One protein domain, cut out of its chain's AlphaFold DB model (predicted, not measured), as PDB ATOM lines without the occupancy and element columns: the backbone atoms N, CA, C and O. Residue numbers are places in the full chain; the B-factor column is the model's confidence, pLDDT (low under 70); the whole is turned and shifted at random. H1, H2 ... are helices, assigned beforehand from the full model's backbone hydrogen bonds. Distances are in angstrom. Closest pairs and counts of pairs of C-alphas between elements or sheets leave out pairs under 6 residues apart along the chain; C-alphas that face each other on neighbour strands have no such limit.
ATOM      1  N   GLN A   3      -1.967   5.389  18.645       59.12
ATOM      2  CA  GLN A   3      -3.315   5.017  18.175       59.12
ATOM      3  C   GLN A   3      -4.071   4.057  19.108       59.12
ATOM      4  O   GLN A   3      -5.293   4.108  19.157       59.12
ATOM      5  N   ALA A   4      -3.371   3.211  19.872       71.00
ATOM      6  CA  ALA A   4      -4.006   2.225  20.751       71.00
ATOM      7  C   ALA A   4      -4.616   2.842  22.026       71.00
ATOM      8  O   ALA A   4      -5.320   2.162  22.764       71.00
ATOM      9  N   LEU A   5      -4.328   4.118  22.299       68.75
ATOM     10  CA  LEU A   5      -4.736   4.819  23.520       68.75
ATOM     11  C   LEU A   5      -5.876   5.821  23.286       68.75
ATOM     12  O   LEU A   5      -6.345   6.437  24.242       68.75
ATOM     13  N   HIS A   6      -6.326   5.974  22.037       57.03
ATOM     14  CA  HIS A   6      -7.239   7.039  21.610       57.03
ATOM     15  C   HIS A   6      -8.647   6.944  22.236       57.03
ATOM     16  O   HIS A   6      -9.320   7.964  22.356       57.03
ATOM     17  N   ASP A   7      -9.051   5.754  22.700       68.56
ATOM     18  CA  ASP A   7     -10.344   5.507  23.368       68.56
ATOM     19  C   ASP A   7     -10.214   5.252  24.884       68.56
ATOM     20  O   ASP A   7     -11.208   5.028  25.574       68.56
ATOM     21  N   ILE A   8      -8.986   5.265  25.416       76.50
ATOM     22  CA  ILE A   8      -8.691   4.949  26.825       76.50
ATOM     23  C   ILE A   8      -8.333   6.220  27.597       76.50
ATOM     24  O   ILE A   8      -8.761   6.409  28.735       76.50
ATOM     25  N   ALA A   9      -7.547   7.105  26.984       69.31
ATOM     26  CA  ALA A   9      -7.115   8.348  27.599       69.31
ATOM     27  C   ALA A   9      -7.855   9.542  26.984       69.31
ATOM     28  O   ALA A   9      -8.026   9.634  25.773       69.31
ATOM     29  N   LYS A  10      -8.244  10.504  27.832       67.75
ATOM     30  CA  LYS A  10      -8.889  11.763  27.414       67.75
ATOM     31  C   LYS A  10      -8.021  12.586  26.447       67.75
ATOM     32  O   LYS A  10      -8.543  13.420  25.711       67.75
ATOM     33  N   ASP A  11      -6.708  12.389  26.501       67.31
ATOM     34  CA  ASP A  11      -5.711  13.032  25.654       67.31
ATOM     35  C   ASP A  11      -4.456  12.146  25.617       67.31
ATOM     36  O   ASP A  11      -4.040  11.629  26.656       67.31
ATOM     37  N   VAL A  12      -3.862  11.955  24.440       74.56
ATOM     38  CA  VAL A  12      -2.646  11.149  24.250       74.56
ATOM     39  C   VAL A  12      -1.628  12.008  23.525       74.56
ATOM     40  O   VAL A  12      -1.907  12.530  22.445       74.56
ATOM     41  N   ARG A  13      -0.434  12.150  24.102       72.44
ATOM     42  CA  ARG A  13       0.633  12.976  23.533       72.44
ATOM     43  C   ARG A  13       1.969  12.257  23.562       72.44
ATOM     44  O   ARG A  13       2.248  11.482  24.470       72.44
ATOM     45  N   THR A  14       2.788  12.572  22.565       79.12
ATOM     46  CA  THR A  14       4.215  12.261  22.561       79.12
ATOM     47  C   THR A  14       4.952  13.507  23.035       79.12
ATOM     48  O   THR A  14       4.729  14.590  22.494       79.12
ATOM     49  N   VAL A  15       5.785  13.362  24.062       78.25
ATOM     50  CA  VAL A  15       6.641  14.428  24.594       78.25
ATOM     51  C   VAL A  15       8.078  14.050  24.259       78.25
ATOM     52  O   VAL A  15       8.505  12.947  24.586       78.25
ATOM     53  N   GLU A  16       8.801  14.940  23.580       81.25
ATOM     54  CA  GLU A  16      10.243  14.794  23.379       81.25
ATOM     55  C   GLU A  16      10.973  15.409  24.572       81.25
ATOM     56  O   GLU A  16      10.705  16.551  24.953       81.25
ATOM     57  N   LEU A  17      11.870  14.634  25.178       85.06
ATOM     58  CA  LEU A  17      12.655  15.067  26.327       85.06
ATOM     59  C   LEU A  17      13.975  15.685  25.837       85.06
ATOM     60  O   LEU A  17      14.699  15.043  25.074       85.06
ATOM     61  N   PRO A  18      14.297  16.931  26.223       81.44
ATOM     62  CA  PRO A  18      15.483  17.620  25.728       81.44
ATOM     63  C   PRO A  18      16.772  17.003  26.286       81.44
ATOM     64  O   PRO A  18      16.837  16.655  27.461       81.44
ATOM     65  N   GLY A  19      17.815  16.914  25.454       78.38
ATOM     66  CA  GLY A  19      19.144  16.437  25.869       78.38
ATOM     67  C   GLY A  19      19.283  14.915  25.987       78.38
ATOM     68  O   GLY A  19      20.326  14.438  26.428       78.38
ATOM     69  N   LEU A  20      18.261  14.156  25.585       81.56
ATOM     70  CA  LEU A  20      18.294  12.699  25.585       81.56
ATOM     71  C   LEU A  20      19.164  12.147  24.441       81.56
ATOM     72  O   LEU A  20      19.013  12.600  23.303       81.56
ATOM     73  N   PRO A  21      20.038  11.155  24.690       75.50
ATOM     74  CA  PRO A  21      20.706  10.422  23.619       75.50
ATOM     75  C   PRO A  21      19.713   9.567  22.812       75.50
ATOM     76  O   PRO A  21      18.606   9.266  23.265       75.50
ATOM     77  N   ASP A  22      20.123   9.137  21.613       73.19
ATOM     78  CA  ASP A  22      19.316   8.259  20.759       73.19
ATOM     79  C   ASP A  22      18.871   7.003  21.525       73.19
ATOM     80  O   ASP A  22      19.699   6.218  21.991       73.19
ATOM     81  N   LYS A  23      17.548   6.788  21.583       80.56
ATOM     82  CA  LYS A  23      16.856   5.709  22.320       80.56
ATOM     83  C   LYS A  23      16.836   5.835  23.847       80.56
ATOM     84  O   LYS A  23      16.439   4.865  24.490       80.56
ATOM     85  N   GLY A  24      17.222   6.975  24.410       78.62
ATOM     86  CA  GLY A  24      17.012   7.211  25.834       78.62
ATOM     87  C   GLY A  24      15.522   7.223  26.200       78.62
ATOM     88  O   GLY A  24      14.660   7.462  25.345       78.62
ATOM     89  N   ASP A  25      15.216   6.984  27.469       84.56
ATOM     90  CA  ASP A  25      13.874   7.097  28.036       84.56
ATOM     91  C   ASP A  25      13.776   8.159  29.150       84.56
ATOM     92  O   ASP A  25      14.701   8.926  29.412       84.56
ATOM     93  N   VAL A  26      12.601   8.276  29.777       85.06
ATOM     94  CA  VAL A  26      12.362   9.275  30.834       85.06
ATOM     95  C   VAL A  26      13.250   9.061  32.063       85.06
ATOM     96  O   VAL A  26      13.585  10.023  32.747       85.06
ATOM     97  N   SER A  27      13.656   7.822  32.330       87.06
ATOM     98  CA  SER A  27      14.575   7.477  33.414       87.06
ATOM     99  C   SER A  27      15.962   8.031  33.106       87.06
ATOM    100  O   SER A  27      16.520   8.744  33.937       87.06
ATOM    101  N   ASP A  28      16.453   7.816  31.878       86.94
ATOM    102  CA  ASP A  28      17.734   8.373  31.414       86.94
ATOM    103  C   ASP A  28      17.741   9.910  31.483       86.94
ATOM    104  O   ASP A  28      18.758  10.541  31.777       86.94
ATOM    105  N   TRP A  29      16.583  10.536  31.253       87.06
ATOM    106  CA  TRP A  29      16.427  11.984  31.351       87.06
ATOM    107  C   TRP A  29      16.566  12.505  32.786       87.06
ATOM    108  O   TRP A  29      17.257  13.500  33.021       87.06
ATOM    109  N   PHE A  30      15.943  11.824  33.755       86.56
ATOM    110  CA  PHE A  30      16.080  12.157  35.176       86.56
ATOM    111  C   PHE A  30      17.517  11.954  35.671       86.56
ATOM    112  O   PHE A  30      18.029  12.768  36.442       86.56
ATOM    113  N   GLU A  31      18.200  10.913  35.190       86.50
ATOM    114  CA  GLU A  31      19.622  10.689  35.468       86.50
ATOM    115  C   GLU A  31      20.509  11.798  34.864       86.50
ATOM    116  O   GLU A  31      21.514  12.195  35.458       86.50
ATOM    117  N   GLY A  32      20.094  12.365  33.726       80.69
ATOM    118  CA  GLY A  32      20.748  13.458  33.000       80.69
ATOM    119  C   GLY A  32      20.519  14.879  33.540       80.69
ATOM    120  O   GLY A  32      20.872  15.834  32.846       80.69
ATOM    121  N   LYS A  33      19.995  15.031  34.769       81.69
ATOM    122  CA  LYS A  33      19.587  16.291  35.443       81.69
ATOM    123  C   LYS A  33      18.206  16.848  35.078       81.69
ATOM    124  O   LYS A  33      17.878  17.931  35.558       81.69
ATOM    125  N   GLY A  34      17.395  16.150  34.288       83.38
ATOM    126  CA  GLY A  34      15.996  16.534  34.108       83.38
ATOM    127  C   GLY A  34      15.239  16.487  35.437       83.38
ATOM    128  O   GLY A  34      15.468  15.600  36.260       83.38
ATOM    129  N   THR A  35      14.355  17.449  35.685       88.25
ATOM    130  CA  THR A  35      13.596  17.544  36.943       88.25
ATOM    131  C   THR A  35      12.120  17.204  36.759       88.25
ATOM    132  O   THR A  35      11.555  17.315  35.670       88.25
ATOM    133  N   GLN A  36      11.452  16.800  37.845       86.88
ATOM    134  CA  GLN A  36      10.014  16.517  37.805       86.88
ATOM    135  C   GLN A  36       9.211  17.759  37.393       86.88
ATOM    136  O   GLN A  36       8.268  17.642  36.620       86.88
ATOM    137  N   GLU A  37       9.612  18.943  37.857       86.81
ATOM    138  CA  GLU A  37       8.957  20.217  37.541       86.81
ATOM    139  C   GLU A  37       9.063  20.571  36.044       86.81
ATOM    140  O   GLU A  37       8.087  20.987  35.411       86.81
ATOM    141  N   GLU A  38      10.224  20.326  35.435       84.56
ATOM    142  CA  GLU A  38      10.418  20.458  33.989       84.56
ATOM    143  C   GLU A  38       9.583  19.429  33.210       84.56
ATOM    144  O   GLU A  38       8.951  19.790  32.216       84.56
ATOM    145  N   LEU A  39       9.503  18.172  33.672       85.62
ATOM    146  CA  LEU A  39       8.663  17.152  33.036       85.62
ATOM    147  C   LEU A  39       7.174  17.508  33.126       85.62
ATOM    148  O   LEU A  39       6.447  17.370  32.142       85.62
ATOM    149  N   GLU A  40       6.715  17.994  34.279       85.19
ATOM    150  CA  GLU A  40       5.344  18.469  34.480       85.19
ATOM    151  C   GLU A  40       5.031  19.655  33.561       85.19
ATOM    152  O   GLU A  40       3.954  19.704  32.964       85.19
ATOM    153  N   THR A  41       5.995  20.556  33.360       83.25
ATOM    154  CA  THR A  41       5.884  21.675  32.416       83.25
ATOM    155  C   THR A  41       5.805  21.193  30.964       83.25
ATOM    156  O   THR A  41       4.942  21.645  30.210       83.25
ATOM    157  N   LEU A  42       6.649  20.234  30.567       83.25
ATOM    158  CA  LEU A  42       6.634  19.619  29.231       83.25
ATOM    159  C   LEU A  42       5.332  18.842  28.965       83.25
ATOM    160  O   LEU A  42       4.821  18.832  27.842       83.25
ATOM    161  N   CYS A  43       4.768  18.222  30.005       82.56
ATOM    162  CA  CYS A  43       3.519  17.465  29.945       82.56
ATOM    163  C   CYS A  43       2.262  18.331  30.127       82.56
ATOM    164  O   CYS A  43       1.148  17.852  29.867       82.56
ATOM    165  N   ALA A  44       2.409  19.592  30.552       79.19
ATOM    166  CA  ALA A  44       1.294  20.472  30.874       79.19
ATOM    167  C   ALA A  44       0.282  20.522  29.715       79.19
ATOM    168  O   ALA A  44       0.658  20.516  28.534       79.19
TER     169      ALA A  44
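AT A GLANCE: This is residues 3 to 44 of the 491 residues of an uncharacterized protein of Ktedonobacter sp (UniProt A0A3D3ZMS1). With little regular structure, this is a loose, long unnamed stretch that runs to two short helices, H1 and then H2, which folds back; residues 6 to 11 stick out at the other end. The printed part has 42 residues, 14 of them in the two named helices, and no named strand: the class is all helix. It is loose, with a radius of gyration of the C-alphas of 12.1 A, and only just elongated, spanning 34 by 22 by 13 A.

HOW THE PARTS SIT: Residues 3 to 25 hold no named element, and residues 6 to 11 stand free. H1, residues 26 to 31, and H2, residues 36 to 43, are close but not clearly touching; their closest C-alphas, those of Phe 30 and Gln 36, are 7.9 A apart. They run opposite ways at a shallow tilt of 31 degrees. In H1 and H2 every O i to N i+4 pair is within hydrogen-bond range.

IN THESE COORDINATES: H1 begins at C-alpha 26, (12.362, 9.275, 30.834), and measures 8.7 A. H2 measures 10.2 A and ends at C-alpha 43, (3.519, 17.465, 29.945).

THE WHOLE: The C-alphas of Asp 7 and Lys 33, the two farthest apart, are 34.0 A apart. The printed part has no cut, and the link from H1 to H2 is tight. Confidence is under 70 at residue 3, residues 5 to 7 and residues 9 to 11.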